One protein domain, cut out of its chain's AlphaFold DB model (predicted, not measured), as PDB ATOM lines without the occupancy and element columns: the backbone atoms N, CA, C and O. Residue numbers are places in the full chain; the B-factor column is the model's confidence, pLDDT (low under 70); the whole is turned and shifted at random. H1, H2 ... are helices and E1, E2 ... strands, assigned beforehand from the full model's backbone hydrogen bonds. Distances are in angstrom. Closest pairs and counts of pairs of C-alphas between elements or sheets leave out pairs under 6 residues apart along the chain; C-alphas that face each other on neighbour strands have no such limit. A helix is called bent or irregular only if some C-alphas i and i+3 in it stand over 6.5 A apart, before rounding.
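Overview. This is residues 68 to 257 of the 260 residues of the protein "protein-L-isoaspartate(D-aspartate) O-methyltransferase-like" of Diaphorina citri (UniProt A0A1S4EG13). One twisted sheet of eight strands runs through the domain, with H1 and H2 covering one face towards its E3 end, while the meander E5 E6 E7 and then E8 make the other end. H5 and H6 lie off the sheet, beyond the ends where its parallel strands finish, and a long stretch from H6 returns to the edge at E8. The printed part has 190 residues, with six named helices and eight named strands that follow each other along the chain as E1 H1 E2 H2 H3 E3 E4 H4 E5 E6 E7 H5 H6 E8; the sheet, mixed, runs E3 E2 E1 E4 E5 E6 E7 E8. The class is mixed, helices and strands; the whole is compact, radius of gyration of the C-alphas 16.8 A, spanning 44 by 44 by 30 A.

Along the chain. Find C-alpha 76 at (193.499, 213.759, 186.239), where E1, residues 76 to 80, begins. Beside it look for E2, 100 to 105, E3, 132 to 136, and E4, 149 to 154. E5, 169 to 179, bends by 116 degrees at residue 172; E6, 186 to 195, is 26.7 A long; E7, 198 to 207, is 26.1 A long and bends by 56 degrees at residue 204. E8, 253 to 256, ends at C-alpha 256, (172.652, 209.103, 174.979). The helices are H1, 86 to 95, 14.5 A; H2, 108 to 121, 18.8 A, only just irregular, with C-alphas 118 and 121 6.7 A apart; H3, 126 to 129; H4, 163 to 166; H5, 215 to 218; and H6, 221 to 237, 23.4 A, irregular, with C-alphas 232 and 235 7.0 A apart.

Arrangement. E1 is parallel to E2 (N 77 to O 100, 2.8 A) and E4 (N 78 to O 151, 2.9 A), as are E3 to E2 (N 103 to O 133, 2.8 A) and E4 to E5 (N 152 to O 174, 2.9 A). Hairpins E5 and E6 (N 175 to O 191, 2.8 A) and E6 and E7 (N 190 to O 202, 2.9 A) make a meander, each strand the antiparallel neighbour of the one before; E8 is antiparallel to E7 (N 201 to O 253, 3.0 A). Right-handed crossovers join the strand-helix-strand units, parallel neighbours with helices between: E1 H1 E2, E2 H2 H3 E3 and E4 H4 E5. H1 and H2 on one face of the sheet make two layers. H1, height over the sheet 8.6 A, lies over E2 and E1, closest C-alphas Ala 92 and Val 101, 5.9 A. H2, height 10.6 A, lies over E3, closest C-alphas Pro 108 and Glu 136, 6.8 A. H3 and H4 only graze the sheet; H3 touches H2 through residues 118 to 120 of H2, closest C-alphas Leu 118 and Tyr 126, 5.6 A. H5 and H6, not on the sheet, are close but not clearly touching, closest C-alphas Glu 217 and Arg 223, 6.9 A. Every O i to N i+4 pair is within hydrogen-bond range in H1, 9 of 10 in H2 and 11 of 13 in H6; H3, H4 and H5 are too short for such a pair.

Size, cuts and confidence. The C-alphas farthest apart, of Ile 120 and Lys 251, are 46.7 A apart. The printed part has no cut; E3 to E4 and H6 to E8 are long links. Mean pLDDT of the printed part is 85.7; look for values under 70 at residues 120 to 123, 227 to 252 and 257.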
ATOM      1  N   SER A  68     187.805 225.448 184.719       96.94
ATOM      2  CA  SER A  68     188.280 225.716 186.083       96.94
ATOM      3  C   SER A  68     187.487 224.965 187.161       96.94
ATOM      4  O   SER A  68     188.034 224.618 188.209       96.94
ATOM      5  N   ASP A  69     186.228 224.626 186.884       96.62
ATOM      6  CA  ASP A  69     185.374 223.802 187.746       96.62
ATOM      7  C   ASP A  69     185.768 222.313 187.759       96.62
ATOM      8  O   ASP A  69     185.310 221.571 188.627       96.62
ATOM      9  N   LYS A  70     186.593 221.866 186.801       98.19
ATOM     10  CA  LYS A  70     187.111 220.488 186.690       98.19
ATOM     11  C   LYS A  70     188.609 220.388 186.968       98.19
ATOM     12  O   LYS A  70     189.068 219.356 187.444       98.19
ATOM     13  N   LEU A  71     189.364 221.460 186.728       98.31
ATOM     14  CA  LEU A  71     190.779 221.595 187.084       98.31
ATOM     15  C   LEU A  71     190.926 221.876 188.589       98.31
ATOM     16  O   LEU A  71     191.350 222.953 189.016       98.31
ATOM     17  N   LEU A  72     190.500 220.910 189.401       98.00
ATOM     18  CA  LEU A  72     190.576 220.941 190.858       98.00
ATOM     19  C   LEU A  72     191.832 220.203 191.350       98.00
ATOM     20  O   LEU A  72     192.332 219.320 190.647       98.00
ATOM     21  N   PRO A  73     192.329 220.502 192.565       97.94
ATOM     22  CA  PRO A  73     193.405 219.728 193.169       97.94
ATOM     23  C   PRO A  73     193.101 218.223 193.176       97.94
ATOM     24  O   PRO A  73     192.049 217.810 193.663       97.94
ATOM     25  N   GLY A  74     194.011 217.402 192.650       98.00
ATOM     26  CA  GLY A  74     193.808 215.953 192.523       98.00
ATOM     27  C   GLY A  74     193.179 215.482 191.208       98.00
ATOM     28  O   GLY A  74     193.055 214.274 191.003       98.00
ATOM     29  N   ALA A  75     192.780 216.393 190.317       98.69
ATOM     30  CA  ALA A  75     192.190 216.024 189.034       98.69
ATOM     31  C   ALA A  75     193.219 215.380 188.089       98.69
ATOM     32  O   ALA A  75     194.401 215.731 188.077       98.69
ATOM     33  N   ASN A  76     192.736 214.444 187.274       98.75
ATOM     34  CA  ASN A  76     193.499 213.759 186.239       98.75
ATOM     35  C   ASN A  76     193.121 214.305 184.858       98.75
ATOM     36  O   ASN A  76     191.946 214.310 184.484       98.75
ATOM     37  N   VAL A  77     194.110 214.762 184.099       98.88
ATOM     38  CA  VAL A  77     193.919 215.540 182.871       98.88
ATOM     39  C   VAL A  77     194.619 214.864 181.701       98.88
ATOM     40  O   VAL A  77     195.757 214.418 181.829       98.88
ATOM     41  N   LEU A  78     193.966 214.846 180.544       98.81
ATOM     42  CA  LEU A  78     194.562 214.502 179.257       98.81
ATOM     43  C   LEU A  78     194.591 215.751 178.371       98.81
ATOM     44  O   LEU A  78     193.548 216.340 178.106       98.81
ATOM     45  N   ASP A  79     195.772 216.153 177.914       98.56
ATOM     46  CA  ASP A  79     195.973 217.272 176.992       98.56
ATOM     47  C   ASP A  79     196.444 216.735 175.638       98.56
ATOM     48  O   ASP A  79     197.561 216.234 175.515       98.56
ATOM     49  N   LEU A  80     195.567 216.779 174.640       97.81
ATOM     50  CA  LEU A  80     195.784 216.211 173.315       97.81
ATOM     51  C   LEU A  80     196.292 217.289 172.358       97.81
ATOM     52  O   LEU A  80     195.605 218.284 172.130       97.81
ATOM     53  N   GLY A  81     197.457 217.064 171.752       95.25
ATOM     54  CA  GLY A  81     198.121 218.058 170.911       95.25
ATOM     55  C   GLY A  81     198.629 219.230 171.748       95.25
ATOM     56  O   GLY A  81     198.264 220.378 171.494       95.25
ATOM     57  N   PHE A  82     199.430 218.944 172.782       94.50
ATOM     58  CA  PHE A  82     199.880 219.973 173.728       94.50
ATOM     59  C   PHE A  82     200.780 221.048 173.093       94.50
ATOM     60  O   PHE A  82     200.927 222.144 173.652       94.50
ATOM     61  N   GLY A  83     201.414 220.749 171.951       93.25
ATOM     62  CA  GLY A  83     202.242 221.680 171.192       93.25
ATOM     63  C   GLY A  83     203.371 222.289 172.025       93.25
ATOM     64  O   GLY A  83     204.358 221.635 172.350       93.25
ATOM     65  N   SER A  84     203.243 223.572 172.382       91.81
ATOM     66  CA  SER A  84     204.260 224.250 173.203       91.81
ATOM     67  C   SER A  84     204.363 223.713 174.631       91.81
ATOM     68  O   SER A  84     205.434 223.818 175.230       91.81
ATOM     69  N   GLY A  85     203.267 223.172 175.174       93.19
ATOM     70  CA  GLY A  85     203.158 222.697 176.555       93.19
ATOM     71  C   GLY A  85     202.715 223.759 177.571       93.19
ATOM     72  O   GLY A  85     202.609 223.459 178.758       93.19
ATOM     73  N   PHE A  86     202.414 224.994 177.136       93.31
ATOM     74  CA  PHE A  86     201.934 226.057 178.036       93.31
ATOM     75  C   PHE A  86     200.643 225.662 178.768       93.31
ATOM     76  O   PHE A  86     200.563 225.785 179.992       93.31
ATOM     77  N   MET A  87     199.652 225.158 178.022       95.25
ATOM     78  CA  MET A  87     198.371 224.710 178.580       95.25
ATOM     79  C   MET A  87     198.569 223.560 179.562       95.25
ATOM     80  O   MET A  87     198.058 223.631 180.678       95.25
ATOM     81  N   SER A  88     199.370 222.556 179.202       97.06
ATOM     82  CA  SER A  88     199.662 221.416 180.074       97.06
ATOM     83  C   SER A  88     200.305 221.856 181.389       97.06
ATOM     84  O   SER A  88     199.901 221.390 182.450       97.06
ATOM     85  N   CYS A  89     201.256 222.798 181.350       95.50
ATOM     86  CA  CYS A  89     201.860 223.350 182.564       95.50
ATOM     87  C   CYS A  89     200.859 224.142 183.417       95.50
ATOM     88  O   CYS A  89     200.893 224.032 184.643       95.50
ATOM     89  N   CYS A  90     199.965 224.922 182.799       95.81
ATOM     90  CA  CYS A  90     198.926 225.650 183.530       95.81
ATOM     91  C   CYS A  90     197.951 224.680 184.206       95.81
ATOM     92  O   CYS A  90     197.688 224.806 185.400       95.81
ATOM     93  N   MET A  91     197.482 223.663 183.478       98.19
ATOM     94  CA  MET A  91     196.616 222.621 184.030       98.19
ATOM     95  C   MET A  91     197.315 221.869 185.167       98.19
ATOM     96  O   MET A  91     196.733 221.729 186.238       98.19
ATOM     97  N   ALA A  92     198.588 221.494 185.001       97.12
ATOM     98  CA  ALA A  92     199.381 220.840 186.045       97.12
ATOM     99  C   ALA A  92     199.511 221.713 187.305       97.12
ATOM    100  O   ALA A  92     199.386 221.225 188.428       97.12
ATOM    101  N   ARG A  93     199.694 223.030 187.136       95.12
ATOM    102  CA  ARG A  93     199.722 223.979 188.256       95.12
ATOM    103  C   ARG A  93     198.385 224.045 189.000       95.12
ATOM    104  O   ARG A  93     198.414 224.171 190.226       95.12
ATOM    105  N   MET A  94     197.259 223.974 188.289       97.19
ATOM    106  CA  MET A  94     195.912 224.037 188.873       97.19
ATOM    107  C   MET A  94     195.521 222.749 189.605       97.19
ATOM    108  O   MET A  94     194.946 222.820 190.690       97.19
ATOM    109  N   VAL A  95     195.858 221.577 189.053       98.25
ATOM    110  CA  VAL A  95     195.527 220.280 189.675       98.25
ATOM    111  C   VAL A  95     196.462 219.896 190.823       98.25
ATOM    112  O   VAL A  95     196.141 219.012 191.617       98.25
ATOM    113  N   GLY A  96     197.593 220.587 190.958       95.62
ATOM    114  CA  GLY A  96     198.496 220.449 192.096       95.62
ATOM    115  C   GLY A  96     199.208 219.097 192.170       95.62
ATOM    116  O   GLY A  96     199.102 218.248 191.292       95.62
ATOM    117  N   ASP A  97     199.951 218.902 193.255       94.25
ATOM    118  CA  ASP A  97     200.823 217.744 193.502       94.25
ATOM    119  C   ASP A  97     200.093 216.397 193.608       94.25
ATOM    120  O   ASP A  97     200.697 215.350 193.390       94.25
ATOM    121  N   LYS A  98     198.801 216.425 193.943       95.31
ATOM    122  CA  LYS A  98     197.929 215.243 193.978       95.31
ATOM    123  C   LYS A  98     197.252 214.948 192.642       95.31
ATOM    124  O   LYS A  98     196.611 213.909 192.520       95.31
ATOM    125  N   GLY A  99     197.297 215.889 191.701       97.69
ATOM    126  CA  GLY A  99     196.730 215.728 190.370       97.69
ATOM    127  C   GLY A  99     197.720 215.101 189.401       97.69
ATOM    128  O   GLY A  99     198.846 214.755 189.759       97.69
ATOM    129  N   HIS A 100     197.284 214.959 188.156       98.38
ATOM    130  CA  HIS A 100     198.114 214.397 187.102       98.38
ATOM    131  C   HIS A 100     197.729 214.966 185.735       98.38
ATOM    132  O   HIS A 100     196.546 215.163 185.457       98.38
ATOM    133  N   VAL A 101     198.716 215.222 184.873       98.62
ATOM    134  CA  VAL A 101     198.491 215.650 183.485       98.62
ATOM    135  C   VAL A 101     199.241 214.731 182.533       98.62
ATOM    136  O   VAL A 101     200.458 214.628 182.580       98.62
ATOM    137  N   THR A 102     198.516 214.106 181.615       98.56
ATOM    138  CA  THR A 102     199.096 213.396 180.475       98.56
ATOM    139  C   THR A 102     199.078 214.329 179.270       98.56
ATOM    140  O   THR A 102     198.014 214.620 178.731       98.56
ATOM    141  N   ALA A 103     200.242 214.824 178.864       98.00
ATOM    142  CA  ALA A 103     200.425 215.664 177.689       98.00
ATOM    143  C   ALA A 103     200.814 214.784 176.492       98.00
ATOM    144  O   ALA A 103     201.881 214.173 176.478       98.00
ATOM    145  N   VAL A 104     199.940 214.714 175.490       97.75
ATOM    146  CA  VAL A 104     200.113 213.913 174.273       97.75
ATOM    147  C   VAL A 104     200.423 214.796 173.068       97.75
ATOM    148  O   VAL A 104     199.706 215.760 172.801       97.75
ATOM    149  N   ASP A 105     201.444 214.432 172.302       96.25
ATOM    150  CA  ASP A 105     201.688 214.964 170.960       96.25
ATOM    151  C   ASP A 105     202.265 213.845 170.083       96.25
ATOM    152  O   ASP A 105     202.776 212.851 170.590       96.25
ATOM    153  N   HIS A 106     202.167 213.974 168.767       94.62
ATOM    154  CA  HIS A 106     202.692 212.997 167.804       94.62
ATOM    155  C   HIS A 106     203.977 213.463 167.111       94.62
ATOM    156  O   HIS A 106     204.543 212.705 166.332       94.62
ATOM    157  N   ILE A 107     204.445 214.692 167.378       93.88
ATOM    158  CA  ILE A 107     205.682 215.236 166.808       93.88
ATOM    159  C   ILE A 107     206.844 215.063 167.806       93.88
ATOM    160  O   ILE A 107     206.919 215.805 168.795       93.88
ATOM    161  N   PRO A 108     207.822 214.172 167.538       93.62
ATOM    162  CA  PRO A 108     208.937 213.910 168.455       93.62
ATOM    163  C   PRO A 108     209.758 215.156 168.808       93.62
ATOM    164  O   PRO A 108     210.258 215.300 169.925       93.62
ATOM    165  N   GLN A 109     209.895 216.100 167.873       92.75
ATOM    166  CA  GLN A 109     210.640 217.343 168.082       92.75
ATOM    167  C   GLN A 109     209.983 218.234 169.146       92.75
ATOM    168  O   GLN A 109     210.695 218.816 169.969       92.75
ATOM    169  N   LEU A 110     208.647 218.317 169.170       92.12
ATOM    170  CA  LEU A 110     207.907 219.098 170.168       92.12
ATOM    171  C   LEU A 110     208.005 218.453 171.549       92.12
ATOM    172  O   LEU A 110     208.251 219.145 172.537       92.12
ATOM    173  N   ILE A 111     207.913 217.123 171.600       94.12
ATOM    174  CA  ILE A 111     208.082 216.329 172.821       94.12
ATOM    175  C   ILE A 111     209.458 216.564 173.434       94.12
ATOM    176  O   ILE A 111     209.565 216.930 174.606       94.12
ATOM    177  N   ASN A 112     210.517 216.426 172.636       92.50
ATOM    178  CA  ASN A 112     211.886 216.633 173.100       92.50
ATOM    179  C   ASN A 112     212.111 218.070 173.584       92.50
ATOM    180  O   ASN A 112     212.689 218.285 174.653       92.50
ATOM    181  N   LEU A 113     211.612 219.059 172.836       90.81
ATOM    182  CA  LEU A 113     211.700 220.465 173.223       90.81
ATOM    183  C   LEU A 113     210.987 220.726 174.557       90.81
ATOM    184  O   LEU A 113     211.547 221.385 175.438       90.81
ATOM    185  N   PHE A 114     209.776 220.200 174.731       91.75
ATOM    186  CA  PHE A 114     209.006 220.383 175.956       91.75
ATOM    187  C   PHE A 114     209.659 219.687 177.155       91.75
ATOM    188  O   PHE A 114     209.803 220.291 178.219       91.75
ATOM    189  N   MET A 115     210.173 218.471 176.971       90.44
ATOM    190  CA  MET A 115     210.901 217.741 178.011       90.44
ATOM    191  C   MET A 115     212.168 218.475 178.465       90.44
ATOM    192  O   MET A 115     212.438 218.548 179.668       90.44
ATOM    193  N   THR A 116     212.916 219.091 177.545       87.56
ATOM    194  CA  THR A 116     214.067 219.944 177.889       87.56
ATOM    195  C   THR A 116     213.639 221.175 178.698       87.56
ATOM    196  O   THR A 116     214.308 221.533 179.676       87.56
ATOM    197  N   LYS A 117     212.503 221.804 178.359       84.62
ATOM    198  CA  LYS A 117     211.953 222.933 179.133       84.62
ATOM    199  C   LYS A 117     211.569 222.519 180.556       84.62
ATOM    200  O   LYS A 117     211.919 223.233 181.495       84.62
ATOM    201  N   LEU A 118     210.908 221.368 180.715       82.44
ATOM    202  CA  LEU A 118     210.485 220.839 182.018       82.44
ATOM    203  C   LEU A 118     211.667 220.462 182.923       82.44
ATOM    204  O   LEU A 118     211.622 220.722 184.125       82.44
ATOM    205  N   LYS A 119     212.714 219.847 182.358       76.88
ATOM    206  CA  LYS A 119     213.833 219.280 183.130       76.88
ATOM    207  C   LYS A 119     214.944 220.277 183.441       76.88
ATOM    208  O   LYS A 119     215.450 220.289 184.557       76.88
ATOM    209  N   ILE A 120     215.366 221.056 182.447       64.62
ATOM    210  CA  ILE A 120     216.674 221.731 182.482       64.62
ATOM    211  C   ILE A 120     216.523 223.240 182.670       64.62
ATOM    212  O   ILE A 120     217.325 223.869 183.352       64.62
ATOM    213  N   SER A 121     215.491 223.835 182.074       54.03
ATOM    214  CA  SER A 121     215.489 225.286 181.847       54.03
ATOM    215  C   SER A 121     214.787 226.097 182.936       54.03
ATOM    216  O   SER A 121     214.966 227.312 182.996       54.03
ATOM    217  N   TYR A 122     213.965 225.471 183.787       64.62
ATOM    218  CA  TYR A 122     213.128 226.223 184.721       64.62
ATOM    219  C   TYR A 122     212.914 225.471 186.045       64.62
ATOM    220  O   TYR A 122     211.999 224.652 186.150       64.62
ATOM    221  N   PRO A 123     213.697 225.777 187.101       66.44
ATOM    222  CA  PRO A 123     213.619 225.096 188.400       66.44
ATOM    223  C   PRO A 123     212.213 225.068 189.011       66.44
ATOM    224  O   PRO A 123     211.865 224.149 189.749       66.44
ATOM    225  N   LYS A 124     211.374 226.061 188.681       73.06
ATOM    226  CA  LYS A 124     209.965 226.079 189.091       73.06
ATOM    227  C   LYS A 124     209.144 224.984 188.385       73.06
ATOM    228  O   LYS A 124     208.382 224.310 189.072       73.06
ATOM    229  N   LEU A 125     209.337 224.746 187.077       77.75
ATOM    230  CA  LEU A 125     208.612 223.721 186.297       77.75
ATOM    231  C   LEU A 125     209.039 222.293 186.649       77.75
ATOM    232  O   LEU A 125     208.241 221.377 186.481       77.75
ATOM    233  N   TYR A 126     210.242 222.091 187.192       78.38
ATOM    234  CA  TYR A 126     210.702 220.763 187.615       78.38
ATOM    235  C   TYR A 126     209.738 220.083 188.605       78.38
ATOM    236  O   TYR A 126     209.617 218.861 188.633       78.38
ATOM    237  N   LYS A 127     208.999 220.861 189.405       80.44
ATOM    238  CA  LYS A 127     207.949 220.310 190.272       80.44
ATOM    239  C   LYS A 127     206.788 219.712 189.473       80.44
ATOM    240  O   LYS A 127     206.259 218.688 189.886       80.44
ATOM    241  N   LEU A 128     206.432 220.317 188.338       83.81
ATOM    242  CA  LEU A 128     205.382 219.814 187.453       83.81
ATOM    243  C   LEU A 128     205.810 218.531 186.742       83.81
ATOM    244  O   LEU A 128     204.986 217.646 186.570       83.81
ATOM    245  N   TYR A 129     207.098 218.378 186.417       83.50
ATOM    246  CA  TYR A 129     207.626 217.148 185.811       83.50
ATOM    247  C   TYR A 129     207.260 215.876 186.601       83.50
ATOM    248  O   TYR A 129     207.128 214.808 186.021       83.50
ATOM    249  N   LYS A 130     207.067 215.975 187.922       86.75
ATOM    250  CA  LYS A 130     206.707 214.828 188.772       86.75
ATOM    251  C   LYS A 130     205.249 214.380 188.656       86.75
ATOM    252  O   LYS A 130     204.937 213.281 189.096       86.75
ATOM    253  N   ILE A 131     204.379 215.234 188.129       93.00
ATOM    254  CA  ILE A 131     202.937 214.988 187.990       93.00
ATOM    255  C   ILE A 131     202.499 215.021 186.522       93.00
ATOM    256  O   ILE A 131     201.310 215.148 186.231       93.00
ATOM    257  N   MET A 132     203.465 214.985 185.601       95.06
ATOM    258  CA  MET A 132     203.226 215.093 184.173       95.06
ATOM    259  C   MET A 132     203.871 213.940 183.416       95.06
ATOM    260  O   MET A 132     205.092 213.798 183.434       95.06
ATOM    261  N   ASP A 133     203.054 213.215 182.661       96.12
ATOM    262  CA  ASP A 133     203.523 212.317 181.613       96.12
ATOM    263  C   ASP A 133     203.545 213.071 180.283       96.12
ATOM    264  O   ASP A 133     202.550 213.684 179.899       96.12
ATOM    265  N   VAL A 134     204.664 213.009 179.560       96.69
ATOM    266  CA  VAL A 134     204.758 213.504 178.178       96.69
ATOM    267  C   VAL A 134     204.868 212.301 177.257       96.69
ATOM    268  O   VAL A 134     205.808 211.513 177.373       96.69
ATOM    269  N   VAL A 135     203.891 212.140 176.371       97.31
ATOM    270  CA  VAL A 135     203.673 210.906 175.616       97.31
ATOM    271  C   VAL A 135     203.678 211.190 174.119       97.31
ATOM    272  O   VAL A 135     202.945 212.055 173.644       97.31
ATOM    273  N   GLU A 136     204.466 210.408 173.380       97.06
ATOM    274  CA  GLU A 136     204.367 210.329 171.924       97.06
ATOM    275  C   GLU A 136     203.178 209.450 171.541       97.06
ATOM    276  O   GLU A 136     203.196 208.235 171.753       97.06
ATOM    277  N   TRP A 137     202.110 210.066 171.040       96.06
ATOM    278  CA  TRP A 137     200.900 209.349 170.658       96.06
ATOM    279  C   TRP A 137     200.063 210.118 169.637       96.06
ATOM    280  O   TRP A 137     199.900 211.335 169.708       96.06
ATOM    281  N   ASP A 138     199.468 209.373 168.711       93.94
ATOM    282  CA  ASP A 138     198.508 209.899 167.750       93.94
ATOM    283  C   ASP A 138     197.131 210.078 168.405       93.94
ATOM    284  O   ASP A 138     196.329 209.146 168.529       93.94
ATOM    285  N   ALA A 139     196.856 211.315 168.809       93.25
ATOM    286  CA  ALA A 139     195.629 211.735 169.477       93.25
ATOM    287  C   ALA A 139     194.355 211.651 168.614       93.25
ATOM    288  O   ALA A 139     193.274 211.958 169.110       93.25
ATOM    289  N   ARG A 140     194.428 211.169 167.364       90.88
ATOM    290  CA  ARG A 140     193.236 210.694 166.634       90.88
ATOM    291  C   ARG A 140     192.650 209.424 167.260       90.88
ATOM    292  O   ARG A 140     191.552 209.013 166.898       90.88
ATOM    293  N   LYS A 141     193.383 208.784 168.177       92.56
ATOM    294  CA  LYS A 141     192.942 207.633 168.970       92.56
ATOM    295  C   LYS A 141     193.007 207.957 170.465       92.56
ATOM    296  O   LYS A 141     193.986 208.571 170.899       92.56
ATOM    297  N   PRO A 142     192.051 207.481 171.282       94.50
ATOM    298  CA  PRO A 142     192.091 207.726 172.716       94.50
ATOM    299  C   PRO A 142     193.319 207.124 173.402       94.50
ATOM    300  O   PRO A 142     193.695 205.976 173.148       94.50
ATOM    301  N   TYR A 143     193.916 207.886 174.320       97.19
ATOM    302  CA  TYR A 143     194.992 207.411 175.187       97.19
ATOM    303  C   TYR A 143     194.411 206.936 176.521       97.19
ATOM    304  O   TYR A 143     194.208 207.718 177.447       97.19
ATOM    305  N   LYS A 144     194.112 205.640 176.631       95.38
ATOM    306  CA  LYS A 144     193.357 205.086 177.774       95.38
ATOM    307  C   LYS A 144     194.197 204.757 179.007       95.38
ATOM    308  O   LYS A 144     193.640 204.572 180.083       95.38
ATOM    309  N   LYS A 145     195.523 204.673 178.859       96.19
ATOM    310  CA  LYS A 145     196.431 204.099 179.867       96.19
ATOM    311  C   LYS A 145     196.376 204.808 181.225       96.19
ATOM    312  O   LYS A 145     196.453 204.136 182.245       96.19
ATOM    313  N   ASN A 146     196.201 206.128 181.218       96.00
ATOM    314  CA  ASN A 146     196.157 206.945 182.429       96.00
ATOM    315  C   ASN A 146     194.732 207.386 182.792       96.00
ATOM    316  O   ASN A 146     194.565 208.210 183.682       96.00
ATOM    317  N   GLY A 147     193.708 206.877 182.099       94.62
ATOM    318  CA  GLY A 147     192.314 207.206 182.373       94.62
ATOM    319  C   GLY A 147     191.744 206.452 183.586       94.62
ATOM    320  O   GLY A 147     192.399 205.574 184.149       94.62
ATOM    321  N   PRO A 148     190.492 206.746 183.977       97.56
ATOM    322  CA  PRO A 148     189.627 207.777 183.405       97.56
ATOM    323  C   PRO A 148     190.047 209.201 183.817       97.56
ATOM    324  O   PRO A 148     190.688 209.406 184.854       97.56
ATOM    325  N   TYR A 149     189.657 210.192 183.018       98.69
ATOM    326  CA  TYR A 149     190.066 211.590 183.168       98.69
ATOM    327  C   TYR A 149     188.944 212.475 183.724       98.69
ATOM    328  O   TYR A 149     187.772 212.312 183.390       98.69
ATOM    329  N   ASP A 150     189.305 213.444 184.558       98.81
ATOM    330  CA  ASP A 150     188.425 214.544 184.963       98.81
ATOM    331  C   ASP A 150     188.306 215.586 183.840       98.81
ATOM    332  O   ASP A 150     187.242 216.176 183.638       98.81
ATOM    333  N   VAL A 151     189.388 215.790 183.082       98.81
ATOM    334  CA  VAL A 151     189.444 216.723 181.952       98.81
ATOM    335  C   VAL A 151     190.134 216.074 180.759       98.81
ATOM    336  O   VAL A 151     191.204 215.492 180.903       98.81
ATOM    337  N   ILE A 152     189.556 216.242 179.573       98.75
ATOM    338  CA  ILE A 152     190.235 216.001 178.299       98.75
ATOM    339  C   ILE A 152     190.206 217.309 177.502       98.75
ATOM    340  O   ILE A 152     189.142 217.827 177.169       98.75
ATOM    341  N   HIS A 153     191.369 217.867 177.202       98.56
ATOM    342  CA  HIS A 153     191.515 219.081 176.410       98.56
ATOM    343  C   HIS A 153     192.032 218.730 175.014       98.56
ATOM    344  O   HIS A 153     192.999 217.985 174.876       98.56
ATOM    345  N   PHE A 154     191.387 219.271 173.982       97.56
ATOM    346  CA  PHE A 154     191.836 219.168 172.597       97.56
ATOM    347  C   PHE A 154     192.500 220.490 172.197       97.56
ATOM    348  O   PHE A 154     191.820 221.496 171.991       97.56
ATOM    349  N   GLY A 155     193.827 220.477 172.040       93.44
ATOM    350  CA  GLY A 155     194.616 221.615 171.552       93.44
ATOM    351  C   GLY A 155     194.451 221.894 170.054       93.44
ATOM    352  O   GLY A 155     195.031 222.838 169.527       93.44
ATOM    353  N   SER A 156     193.670 221.075 169.354       91.75
ATOM    354  CA  SER A 156     193.357 221.196 167.932       91.75
ATOM    355  C   SER A 156     191.899 220.813 167.678       91.75
ATOM    356  O   SER A 156     191.297 220.036 168.418       91.75
ATOM    357  N   GLY A 157     191.309 221.382 166.634       92.69
ATOM    358  CA  GLY A 157     189.935 221.126 166.245       92.69
ATOM    359  C   GLY A 157     189.716 219.735 165.658       92.69
ATOM    360  O   GLY A 157     190.615 219.094 165.111       92.69
ATOM    361  N   VAL A 158     188.474 219.276 165.735       94.69
ATOM    362  CA  VAL A 158     188.017 218.006 165.160       94.69
ATOM    363  C   VAL A 158     186.795 218.231 164.282       94.69
ATOM    364  O   VAL A 158     186.023 219.171 164.474       94.69
ATOM    365  N   LYS A 159     186.598 217.344 163.302       94.00
ATOM    366  CA  LYS A 159     185.463 217.435 162.374       94.00
ATOM    367  C   LYS A 159     184.121 217.153 163.052       94.00
ATOM    368  O   LYS A 159     183.114 217.787 162.745       94.00
ATOM    369  N   HIS A 160     184.112 216.187 163.961       94.12
ATOM    370  CA  HIS A 160     182.921 215.704 164.646       94.12
ATOM    371  C   HIS A 160     183.189 215.595 166.140       94.12
ATOM    372  O   HIS A 160     184.336 215.576 166.576       94.12
ATOM    373  N   ILE A 161     182.116 215.531 166.920       94.25
ATOM    374  CA  ILE A 161     182.205 215.336 168.364       94.25
ATOM    375  C   ILE A 161     182.957 214.023 168.647       94.25
ATOM    376  O   ILE A 161     182.556 213.000 168.092       94.25
ATOM    377  N   PRO A 162     184.008 214.038 169.489       93.62
ATOM    378  CA  PRO A 162     184.865 212.877 169.727       93.62
ATOM    379  C   PRO A 162     184.201 211.908 170.720       93.62
ATOM    380  O   PRO A 162     184.541 211.863 171.904       93.62
ATOM    381  N   ILE A 163     183.189 211.170 170.255       92.19
ATOM    382  CA  ILE A 163     182.364 210.273 171.083       92.19
ATOM    383  C   ILE A 163     183.226 209.204 171.770       92.19
ATOM    384  O   ILE A 163     182.986 208.864 172.928       92.19
ATOM    385  N   GLU A 164     184.265 208.724 171.094       92.88
ATOM    386  CA  GLU A 164     185.197 207.706 171.571       92.88
ATOM    387  C   GLU A 164     186.024 208.135 172.794       92.88
ATOM    388  O   GLU A 164     186.528 207.275 173.511       92.88
ATOM    389  N   PHE A 165     186.115 209.440 173.073       96.00
ATOM    390  CA  PHE A 165     186.780 209.982 174.263       96.00
ATOM    391  C   PHE A 165     185.812 210.185 175.436       96.00
ATOM    392  O   PHE A 165     186.248 210.291 176.580       96.00
ATOM    393  N   ILE A 166     184.493 210.217 175.192       94.44
ATOM    394  CA  ILE A 166     183.489 210.429 176.251       94.44
ATOM    395  C   ILE A 166     183.518 209.273 177.259       94.44
ATOM    396  O   ILE A 166     183.372 209.507 178.457       94.44
ATOM    397  N   SER A 167     183.751 208.037 176.801       91.31
ATOM    398  CA  SER A 167     183.856 206.863 177.682       91.31
ATOM    399  C   SER A 167     185.085 206.881 178.589       91.31
ATOM    400  O   SER A 167     185.126 206.135 179.565       91.31
ATOM    401  N   ASP A 168     186.078 207.707 178.263       95.19
ATOM    402  CA  ASP A 168     187.326 207.813 179.014       95.19
ATOM    403  C   ASP A 168     187.249 208.917 180.086       95.19
ATOM    404  O   ASP A 168     188.198 209.114 180.847       95.19
ATOM    405  N   LEU A 169     186.114 209.619 180.189       97.81
ATOM    406  CA  LEU A 169     185.836 210.562 181.266       97.81
ATOM    407  C   LEU A 169     185.344 209.853 182.533       97.81
ATOM    408  O   LEU A 169     184.568 208.897 182.498       97.81
ATOM    409  N   LYS A 170     185.717 210.404 183.688       98.06
ATOM    410  CA  LYS A 170     185.006 210.162 184.946       98.06
ATOM    411  C   LYS A 170     183.599 210.757 184.868       98.06
ATOM    412  O   LYS A 170     183.333 211.681 184.098       98.06
ATOM    413  N   ILE A 171     182.692 210.274 185.717       97.31
ATOM    414  CA  ILE A 171     181.407 210.954 185.917       97.31
ATOM    415  C   ILE A 171     181.672 212.383 186.401       97.31
ATOM    416  O   ILE A 171     182.495 212.600 187.285       97.31
ATOM    417  N   ASN A 172     180.967 213.342 185.806       96.62
ATOM    418  CA  ASN A 172     181.167 214.787 185.904       96.62
ATOM    419  C   ASN A 172     182.466 215.319 185.277       96.62
ATOM    420  O   ASN A 172     182.691 216.528 185.323       96.62
ATOM    421  N   GLY A 173     183.288 214.473 184.651       98.25
ATOM    422  CA  GLY A 173     184.432 214.904 183.853       98.25
ATOM    423  C   GLY A 173     183.996 215.631 182.582       98.25
ATOM    424  O   GLY A 173     182.838 215.529 182.159       98.25
ATOM    425  N   SER A 174     184.894 216.415 181.981       98.38
ATOM    426  CA  SER A 174     184.579 217.198 180.780       98.38
ATOM    427  C   SER A 174     185.631 217.127 179.678       98.38
ATOM    428  O   SER A 174     186.828 217.157 179.945       98.38
ATOM    429  N   ILE A 175     185.162 217.117 178.430       98.50
ATOM    430  CA  ILE A 175     185.965 217.413 177.243       98.50
ATOM    431  C   ILE A 175     185.792 218.892 176.886       98.50
ATOM    432  O   ILE A 175     184.662 219.384 176.866       98.50
ATOM    433  N   LEU A 176     186.884 219.578 176.553       97.94
ATOM    434  CA  LEU A 176     186.857 220.875 175.875       97.94
ATOM    435  C   LEU A 176     187.489 220.731 174.489       97.94
ATOM    436  O   LEU A 176     188.641 220.311 174.382       97.94
ATOM    437  N   VAL A 177     186.727 221.046 173.438       96.88
ATOM    438  CA  VAL A 177     187.137 220.760 172.058       96.88
ATOM    439  C   VAL A 177     186.547 221.736 171.032       96.88
ATOM    440  O   VAL A 177     185.339 221.992 171.062       96.88
ATOM    441  N   PRO A 178     187.349 222.265 170.088       94.81
ATOM    442  CA  PRO A 178     186.835 222.948 168.902       94.81
ATOM    443  C   PRO A 178     186.256 221.941 167.899       94.81
ATOM    444  O   PRO A 178     186.949 221.023 167.462       94.81
ATOM    445  N   VAL A 179     184.998 222.111 167.490       95.31
ATOM    446  CA  VAL A 179     184.335 221.223 166.515       95.31
ATOM    447  C   VAL A 179     183.884 222.010 165.291       95.31
ATOM    448  O   VAL A 179     183.096 222.946 165.423       95.31
ATOM    449  N   GLY A 180     184.350 221.616 164.106       93.19
ATOM    450  CA  GLY A 180     184.077 222.303 162.838       93.19
ATOM    451  C   GLY A 180     184.749 221.629 161.634       93.19
ATOM    452  O   GLY A 180     185.555 220.715 161.820       93.19
ATOM    453  N   PRO A 181     184.431 222.019 160.388       89.50
ATOM    454  CA  PRO A 181     185.073 221.476 159.190       89.50
ATOM    455  C   PRO A 181     186.555 221.881 159.092       89.50
ATOM    456  O   PRO A 181     186.886 222.995 159.496       89.50
ATOM    457  N   PRO A 182     187.438 221.033 158.519       83.19
ATOM    458  CA  PRO A 182     188.813 221.405 158.172       83.19
ATOM    459  C   PRO A 182     188.895 222.771 157.502       83.19
ATOM    460  O   PRO A 182     188.191 223.006 156.523       83.19
ATOM    461  N   TYR A 183     189.757 223.647 158.029       76.12
ATOM    462  CA  TYR A 183     190.032 224.977 157.465       76.12
ATOM    463  C   TYR A 183     188.832 225.947 157.448       76.12
ATOM    464  O   TYR A 183     188.853 226.931 156.712       76.12
ATOM    465  N   GLY A 184     187.791 225.679 158.240       80.62
ATOM    466  CA  GLY A 184     186.634 226.557 158.416       80.62
ATOM    467  C   GLY A 184     186.390 226.919 159.885       80.62
ATOM    468  O   GLY A 184     187.220 226.596 160.735       80.62
ATOM    469  N   PRO A 185     185.257 227.574 160.192       83.38
ATOM    470  CA  PRO A 185     184.930 227.985 161.552       83.38
ATOM    471  C   PRO A 185     184.611 226.781 162.443       83.38
ATOM    472  O   PRO A 185     183.920 225.841 162.034       83.38
ATOM    473  N   HIS A 186     185.049 226.835 163.695       90.19
ATOM    474  CA  HIS A 186     184.729 225.857 164.729       90.19
ATOM    475  C   HIS A 186     183.845 226.475 165.793       90.19
ATOM    476  O   HIS A 186     183.867 227.673 166.045       90.19
ATOM    477  N   ILE A 187     183.130 225.616 166.507       91.31
ATOM    478  CA  ILE A 187     182.521 225.972 167.782       91.31
ATOM    479  C   ILE A 187     183.308 225.281 168.888       91.31
ATOM    480  O   ILE A 187     183.390 224.049 168.907       91.31
ATOM    481  N   LEU A 188     183.856 226.054 169.824       92.81
ATOM    482  CA  LEU A 188     184.399 225.533 171.070       92.81
ATOM    483  C   LEU A 188     183.247 224.954 171.894       92.81
ATOM    484  O   LEU A 188     182.275 225.647 172.210       92.81
ATOM    485  N   LYS A 189     183.340 223.670 172.225       94.88
ATOM    486  CA  LYS A 189     182.316 222.938 172.966       94.88
ATOM    487  C   LYS A 189     182.890 222.386 174.257       94.88
ATOM    488  O   LYS A 189     183.978 221.815 174.254       94.88
ATOM    489  N   LYS A 190     182.109 222.491 175.333       96.12
ATOM    490  CA  LYS A 190     182.320 221.734 176.570       96.12
ATOM    491  C   LYS A 190     181.320 220.590 176.623       96.12
ATOM    492  O   LYS A 190     180.115 220.809 176.507       96.12
ATOM    493  N   ILE A 191     181.824 219.375 176.773       96.81
ATOM    494  CA  ILE A 191     181.029 218.148 176.817       96.81
ATOM    495  C   ILE A 191     181.219 217.533 178.192       96.81
ATOM    496  O   ILE A 191     182.356 217.271 178.565       96.81
ATOM    497  N   THR A 192     180.149 217.288 178.943       96.75
ATOM    498  CA  THR A 192     180.247 216.777 180.319       96.75
ATOM    499  C   THR A 192     179.520 215.449 180.453       96.75
ATOM    500  O   THR A 192     178.340 215.344 180.115       96.75
ATOM    501  N   LEU A 193     180.205 214.431 180.975       96.00
ATOM    502  CA  LEU A 193     179.604 213.128 181.250       96.00
ATOM    503  C   LEU A 193     178.786 213.198 182.545       96.00
ATOM    504  O   LEU A 193     179.339 213.422 183.613       96.00
ATOM    505  N   ILE A 194     177.475 212.983 182.480       94.94
ATOM    506  CA  ILE A 194     176.569 213.032 183.643       94.94
ATOM    507  C   ILE A 194     176.402 211.646 184.281       94.94
ATOM    508  O   ILE A 194     176.302 211.510 185.495       94.94
ATOM    509  N   LYS A 195     176.361 210.599 183.456       91.62
ATOM    510  CA  LYS A 195     176.403 209.177 183.844       91.62
ATOM    511  C   LYS A 195     176.845 208.357 182.631       91.62
ATOM    512  O   LYS A 195     176.844 208.889 181.531       91.62
ATOM    513  N   ARG A 196     177.162 207.068 182.806       82.56
ATOM    514  CA  ARG A 196     177.790 206.182 181.796       82.56
ATOM    515  C   ARG A 196     177.285 206.339 180.349       82.56
ATOM    516  O   ARG A 196     178.101 206.290 179.447       82.56
ATOM    517  N   ASN A 197     175.990 206.602 180.141       84.00
ATOM    518  CA  ASN A 197     175.378 206.789 178.815       84.00
ATOM    519  C   ASN A 197     174.628 208.125 178.679       84.00
ATOM    520  O   ASN A 197     173.651 208.202 177.943       84.00
ATOM    521  N   LEU A 198     174.991 209.151 179.445       91.12
ATOM    522  CA  LEU A 198     174.334 210.455 179.408       91.12
ATOM    523  C   LEU A 198     175.380 211.553 179.491       91.12
ATOM    524  O   LEU A 198     176.073 211.658 180.501       91.12
ATOM    525  N   TYR A 199     175.443 212.401 178.476       94.19
ATOM    526  CA  TYR A 199     176.322 213.563 178.474       94.19
ATOM    527  C   TYR A 199     175.580 214.814 178.018       94.19
ATOM    528  O   TYR A 199     174.539 214.741 177.355       94.19
ATOM    529  N   THR A 200     176.114 215.966 178.400       94.88
ATOM    530  CA  THR A 200     175.644 217.270 177.947       94.88
ATOM    531  C   THR A 200     176.650 217.910 177.009       94.88
ATOM    532  O   THR A 200     177.844 217.637 177.098       94.88
ATOM    533  N   ILE A 201     176.166 218.768 176.113       94.56
ATOM    534  CA  ILE A 201     177.009 219.619 175.270       94.56
ATOM    535  C   ILE A 201     176.609 221.073 175.487       94.56
ATOM    536  O   ILE A 201     175.431 221.423 175.378       94.56
ATOM    537  N   GLN A 202     177.608 221.909 175.743       92.38
ATOM    538  CA  GLN A 202     177.502 223.358 175.786       92.38
ATOM    539  C   GLN A 202     178.345 223.962 174.658       92.38
ATOM    540  O   GLN A 202     179.534 223.667 174.542       92.38
ATOM    541  N   ASN A 203     177.733 224.816 173.833       91.06
ATOM    542  CA  ASN A 203     178.450 225.645 172.863       91.06
ATOM    543  C   ASN A 203     178.948 226.902 173.577       91.06
ATOM    544  O   ASN A 203     178.141 227.587 174.200       91.06
ATOM    545  N   LEU A 204     180.245 227.184 173.488       87.56
ATOM    546  CA  LEU A 204     180.874 228.274 174.231       87.56
ATOM    547  C   LEU A 204     181.170 229.482 173.346       87.56
ATOM    548  O   LEU A 204     180.785 230.590 173.690       87.56
ATOM    549  N   ALA A 205     181.837 229.264 172.214       84.38
ATOM    550  CA  ALA A 205     182.356 230.329 171.363       84.38
ATOM    551  C   ALA A 205     182.561 229.828 169.932       84.38
ATOM    552  O   ALA A 205     182.846 228.647 169.733       84.38
ATOM    553  N   GLU A 206     182.456 230.722 168.950       85.44
ATOM    554  CA  GLU A 206     183.059 230.493 167.636       85.44
ATOM    555  C   GLU A 206     184.567 230.726 167.748       85.44
ATOM    556  O   GLU A 206     185.008 231.686 168.381       85.44
ATOM    557  N   VAL A 207     185.355 229.801 167.211       83.94
ATOM    558  CA  VAL A 207     186.818 229.824 167.259       83.94
ATOM    559  C   VAL A 207     187.358 229.297 165.937       83.94
ATOM    560  O   VAL A 207     186.671 228.584 165.212       83.94
ATOM    561  N   GLU A 208     188.608 229.602 165.637       78.75
ATOM    562  CA  GLU A 208     189.341 228.927 164.572       78.75
ATOM    563  C   GLU A 208     190.423 228.090 165.237       78.75
ATOM    564  O   GLU A 208     191.129 228.585 166.114       78.75
ATOM    565  N   ALA A 209     190.534 226.827 164.843       82.12
ATOM    566  CA  ALA A 209     191.558 225.926 165.348       82.12
ATOM    567  C   ALA A 209     192.163 225.119 164.201       82.12
ATOM    568  O   ALA A 209     191.475 224.722 163.260       82.12
ATOM    569  N   PHE A 210     193.447 224.796 164.303       83.12
ATOM    570  CA  PHE A 210     194.039 223.789 163.424       83.12
ATOM    571  C   PHE A 210     193.414 222.433 163.691       83.12
ATOM    572  O   PHE A 210     193.207 222.077 164.843       83.12
ATOM    573  N   HIS A 211     193.130 221.651 162.650       85.44
ATOM    574  CA  HIS A 211     192.592 220.306 162.848       85.44
ATOM    575  C   HIS A 211     193.651 219.304 163.271       85.44
ATOM    576  O   HIS A 211     194.771 219.346 162.756       85.44
ATOM    577  N   PHE A 212     193.250 218.335 164.098       86.19
ATOM    578  CA  PHE A 212     193.978 217.075 164.206       86.19
ATOM    579  C   PHE A 212     194.177 216.474 162.817       86.19
ATOM    580  O   PHE A 212     193.245 216.366 162.019       86.19
ATOM    581  N   CYS A 213     195.414 216.098 162.546       86.44
ATOM    582  CA  CYS A 213     195.863 215.539 161.285       86.44
ATOM    583  C   CYS A 213     196.885 214.440 161.576       86.44
ATOM    584  O   CYS A 213     197.243 214.219 162.734       86.44
ATOM    585  N   SER A 214     197.310 213.703 160.551       88.31
ATOM    586  CA  SER A 214     198.405 212.748 160.731       88.31
ATOM    587  C   SER A 214     199.752 213.480 160.865       88.31
ATOM    588  O   SER A 214     199.855 214.633 160.430       88.31
ATOM    589  N   PRO A 215     200.797 212.839 161.422       86.81
ATOM    590  CA  PRO A 215     202.143 213.415 161.436       86.81
ATOM    591  C   PRO A 215     202.621 213.842 160.037       86.81
ATOM    592  O   PRO A 215     203.227 214.903 159.867       86.81
ATOM    593  N   GLU A 216     202.300 213.042 159.016       86.62
ATOM    594  CA  GLU A 216     202.659 213.300 157.617       86.62
ATOM    595  C   GLU A 216     201.919 214.522 157.057       86.62
ATOM    596  O   GLU A 216     202.525 215.382 156.421       86.62
ATOM    597  N   GLU A 217     200.616 214.649 157.325       86.31
ATOM    598  CA  GLU A 217     199.848 215.822 156.900       86.31
ATOM    599  C   GLU A 217     200.344 217.091 157.605       86.31
ATOM    600  O   GLU A 217     200.493 218.132 156.958       86.31
ATOM    601  N   GLN A 218     200.657 217.020 158.903       85.19
ATOM    602  CA  GLN A 218     201.151 218.173 159.653       85.19
ATOM    603  C   GLN A 218     202.465 218.713 159.077       85.19
ATOM    604  O   GLN A 218     202.669 219.924 159.005       85.19
ATOM    605  N   THR A 219     203.353 217.820 158.651       83.12
ATOM    606  CA  THR A 219     204.681 218.169 158.128       83.12
ATOM    607  C   THR A 219     204.693 218.489 156.632       83.12
ATOM    608  O   THR A 219     205.743 218.830 156.097       83.12
ATOM    609  N   SER A 220     203.534 218.458 155.967       82.25
ATOM    610  CA  SER A 220     203.412 218.754 154.538       82.25
ATOM    611  C   SER A 220     203.590 220.240 154.187       82.25
ATOM    612  O   SER A 220     203.214 221.139 154.949       82.25
ATOM    613  N   ASP A 221     204.066 220.504 152.966       76.31
ATOM    614  CA  ASP A 221     204.221 221.858 152.404       76.31
ATOM    615  C   ASP A 221     202.891 222.622 152.327       76.31
ATOM    616  O   ASP A 221     202.830 223.845 152.506       76.31
ATOM    617  N   PHE A 222     201.792 221.897 152.094       76.06
ATOM    618  CA  PHE A 222     200.450 222.470 152.105       76.06
ATOM    619  C   PHE A 222     200.120 223.045 153.484       76.06
ATOM    620  O   PHE A 222     199.696 224.199 153.597       76.06
ATOM    621  N   ARG A 223     200.367 222.267 154.544       74.56
ATOM    622  CA  ARG A 223     200.121 222.692 155.923       74.56
ATOM    623  C   ARG A 223     201.010 223.866 156.312       74.56
ATOM    624  O   ARG A 223     200.532 224.785 156.973       74.56
ATOM    625  N   GLN A 224     202.261 223.873 155.860       71.69
ATOM    626  CA  GLN A 224     203.169 225.001 156.054       71.69
ATOM    627  C   GLN A 224     202.609 226.279 155.413       71.69
ATOM    628  O   GLN A 224     202.450 227.301 156.084       71.69
ATOM    629  N   THR A 225     202.235 226.211 154.134       70.81
ATOM    630  CA  THR A 225     201.694 227.350 153.373       70.81
ATOM    631  C   THR A 225     200.393 227.875 153.977       70.81
ATOM    632  O   THR A 225     200.210 229.092 154.110       70.81
ATOM    633  N   PHE A 226     199.503 226.966 154.380       70.75
ATOM    634  CA  PHE A 226     198.269 227.319 155.065       70.75
ATOM    635  C   PHE A 226     198.552 227.930 156.436       70.75
ATOM    636  O   PHE A 226     197.974 228.957 156.749       70.75
ATOM    637  N   GLY A 227     199.473 227.383 157.235       64.81
ATOM    638  CA  GLY A 227     199.844 227.944 158.537       64.81
ATOM    639  C   GLY A 227     200.349 229.386 158.439       64.81
ATOM    640  O   GLY A 227     199.962 230.239 159.238       64.81
ATOM    641  N   HIS A 228     201.144 229.697 157.410       65.06
ATOM    642  CA  HIS A 228     201.566 231.070 157.125       65.06
ATOM    643  C   HIS A 228     200.391 231.986 156.750       65.06
ATOM    644  O   HIS A 228     200.322 233.115 157.240       65.06
ATOM    645  N   HIS A 229     199.459 231.512 155.917       67.94
ATOM    646  CA  HIS A 229     198.249 232.267 155.576       67.94
ATOM    647  C   HIS A 229     197.329 232.451 156.773       67.94
ATOM    648  O   HIS A 229     196.832 233.552 156.979       67.94
ATOM    649  N   PHE A 230     197.152 231.406 157.576       67.31
ATOM    650  CA  PHE A 230     196.334 231.404 158.772       67.31
ATOM    651  C   PHE A 230     196.809 232.495 159.720       67.31
ATOM    652  O   PHE A 230     196.031 233.382 160.023       67.31
ATOM    653  N   ILE A 231     198.103 232.537 160.074       65.06
ATOM    654  CA  ILE A 231     198.664 233.590 160.942       65.06
ATOM    655  C   ILE A 231     198.511 234.988 160.317       65.06
ATOM    656  O   ILE A 231     198.199 235.947 161.022       65.06
ATOM    657  N   ARG A 232     198.735 235.127 159.002       59.75
ATOM    658  CA  ARG A 232     198.737 236.429 158.311       59.75
ATOM    659  C   ARG A 232     197.338 237.012 158.108       59.75
ATOM    660  O   ARG A 232     197.170 238.225 158.190       59.75
ATOM    661  N   LEU A 233     196.360 236.167 157.802       59.59
ATOM    662  CA  LEU A 233     194.970 236.556 157.564       59.59
ATOM    663  C   LEU A 233     194.143 236.541 158.850       59.59
ATOM    664  O   LEU A 233     193.095 237.182 158.883       59.59
ATOM    665  N   PHE A 234     194.643 235.906 159.918       58.16
ATOM    666  CA  PHE A 234     193.995 235.866 161.226       58.16
ATOM    667  C   PHE A 234     193.487 237.237 161.683       58.16
ATOM    668  O   PHE A 234     192.325 237.338 162.044       58.16
ATOM    669  N   PRO A 235     194.273 238.332 161.649       53.81
ATOM    670  CA  PRO A 235     193.797 239.620 162.155       53.81
ATOM    671  C   PRO A 235     192.665 240.235 161.317       53.81
ATOM    672  O   PRO A 235     191.944 241.091 161.818       53.81
ATOM    673  N   LEU A 236     192.517 239.830 160.050       45.62
ATOM    674  CA  LEU A 236     191.618 240.462 159.077       45.62
ATOM    675  C   LEU A 236     190.202 239.871 159.075       45.62
ATOM    676  O   LEU A 236     189.268 240.561 158.671       45.62
ATOM    677  N   PHE A 237     190.028 238.630 159.536       40.50
ATOM    678  CA  PHE A 237     188.733 237.932 159.512       40.50
ATOM    679  C   PHE A 237     188.160 237.629 160.903       40.50
ATOM    680  O   PHE A 237     187.009 237.209 161.020       40.50
ATOM    681  N   TYR A 238     188.921 237.880 161.970       46.50
ATOM    682  CA  TYR A 238     188.567 237.393 163.299       46.50
ATOM    683  C   TYR A 238     187.525 238.255 164.013       46.50
ATOM    684  O   TYR A 238     187.814 239.345 164.514       46.50
ATOM    685  N   LYS A 239     186.324 237.699 164.171       46.38
ATOM    686  CA  LYS A 239     185.353 238.139 165.176       46.38
ATOM    687  C   LYS A 239     185.608 237.377 166.478       46.38
ATOM    688  O   LYS A 239     185.012 236.340 166.698       46.38
ATOM    689  N   SER A 240     186.480 237.935 167.327       49.97
ATOM    690  CA  SER A 240     186.575 237.720 168.790       49.97
ATOM    691  C   SER A 240     186.625 236.279 169.340       49.97
ATOM    692  O   SER A 240     185.668 235.525 169.217       49.97
ATOM    693  N   VAL A 241     187.648 235.967 170.156       53.94
ATOM    694  CA  VAL A 241     187.456 234.994 171.247       53.94
ATOM    695  C   VAL A 241     186.360 235.614 172.092       53.94
ATOM    696  O   VAL A 241     186.521 236.737 172.575       53.94
ATOM    697  N   VAL A 242     185.208 234.966 172.167       58.19
ATOM    698  CA  VAL A 242     184.080 235.561 172.870       58.19
ATOM    699  C   VAL A 242     184.375 235.422 174.375       58.19
ATOM    700  O   VAL A 242     184.692 234.315 174.815       58.19
ATOM    701  N   PRO A 243     184.383 236.514 175.167       62.28
ATOM    702  CA  PRO A 243     184.674 236.442 176.600       62.28
ATOM    703  C   PRO A 243     183.827 235.384 177.313       62.28
ATOM    704  O   PRO A 243     182.702 235.143 176.897       62.28
ATOM    705  N   PHE A 244     184.273 234.804 178.427       60.19
ATOM    706  CA  PHE A 244     183.549 233.719 179.114       60.19
ATOM    707  C   PHE A 244     182.065 234.041 179.412       60.19
ATOM    708  O   PHE A 244     181.214 233.157 179.366       60.19
ATOM    709  N   ASN A 245     181.738 235.316 179.663       55.97
ATOM    710  CA  ASN A 245     180.373 235.788 179.950       55.97
ATOM    711  C   ASN A 245     179.564 236.199 178.710       55.97
ATOM    712  O   ASN A 245     178.414 236.626 178.826       55.97
ATOM    713  N   SER A 246     180.149 236.115 177.522       49.69
ATOM    714  CA  SER A 246     179.425 236.375 176.289       49.69
ATOM    715  C   SER A 246     178.510 235.191 176.001       49.69
ATOM    716  O   SER A 246     178.915 234.036 175.888       49.69
ATOM    717  N   THR A 247     177.219 235.469 175.981       40.16
ATOM    718  CA  THR A 247     176.204 234.438 175.836       40.16
ATOM    719  C   THR A 247     176.210 233.960 174.386       40.16
ATOM    720  O   THR A 247     175.496 234.503 173.548       40.16
ATOM    721  N   VAL A 248     176.979 232.919 174.058       44.81
ATOM    722  CA  VAL A 248     176.546 232.046 172.966       44.81
ATOM    723  C   VAL A 248     175.319 231.335 173.511       44.81
ATOM    724  O   VAL A 248     175.400 230.566 174.465       44.81
ATOM    725  N   THR A 249     174.156 231.668 172.958       42.03
ATOM    726  CA  THR A 249     172.835 231.126 173.297       42.03
ATOM    727  C   THR A 249     172.737 229.642 172.922       42.03
ATOM    728  O   THR A 249     171.942 229.234 172.076       42.03
ATOM    729  N   GLY A 250     173.603 228.812 173.500       48.47
ATOM    730  CA  GLY A 250     173.641 227.376 173.313       48.47
ATOM    731  C   GLY A 250     172.702 226.704 174.302       48.47
ATOM    732  O   GLY A 250     172.931 226.731 175.508       48.47
ATOM    733  N   LYS A 251     171.652 226.063 173.790       51.91
ATOM    734  CA  LYS A 251     170.818 225.146 174.571       51.91
ATOM    735  C   LYS A 251     171.716 224.026 175.112       51.91
ATOM    736  O   LYS A 251     172.438 223.410 174.333       51.91
ATOM    737  N   LEU A 252     171.678 223.758 176.419       62.81
ATOM    738  CA  LEU A 252     172.289 222.552 176.980       62.81
ATOM    739  C   LEU A 252     171.537 221.354 176.392       62.81
ATOM    740  O   LEU A 252     170.348 221.173 176.655       62.81
ATOM    741  N   LEU A 253     172.204 220.584 175.541       71.44
ATOM    742  CA  LEU A 253     171.602 219.427 174.886       71.44
ATOM    743  C   LEU A 253     172.077 218.155 175.579       71.44
ATOM    744  O   LEU A 253     173.260 218.018 175.885       71.44
ATOM    745  N   THR A 254     171.145 217.244 175.840       75.31
ATOM    746  CA  THR A 254     171.396 215.969 176.512       75.31
ATOM    747  C   THR A 254     171.330 214.833 175.502       75.31
ATOM    748  O   THR A 254     170.357 214.724 174.759       75.31
ATOM    749  N   TYR A 255     172.341 213.968 175.507       77.69
ATOM    750  CA  TYR A 255     172.481 212.881 174.542       77.69
ATOM    751  C   TYR A 255     172.732 211.552 175.242       77.69
ATOM    752  O   TYR A 255     173.359 211.507 176.304       77.69
ATOM    753  N   LYS A 256     172.265 210.467 174.617       72.88
ATOM    754  CA  LYS A 256     172.652 209.103 174.979       72.88
ATOM    755  C   LYS A 256     173.799 208.638 174.088       72.88
ATOM    756  O   LYS A 256     173.813 208.961 172.901       72.88
ATOM    757  N   LEU A 257     174.750 207.898 174.654       69.69
ATOM    758  CA  LEU A 257     175.694 207.138 173.830       69.69
ATOM    759  C   LEU A 257     174.922 206.037 173.078       69.69
ATOM    760  O   LEU A 257     173.939 205.538 173.632       69.69
TER     761      LEU A 257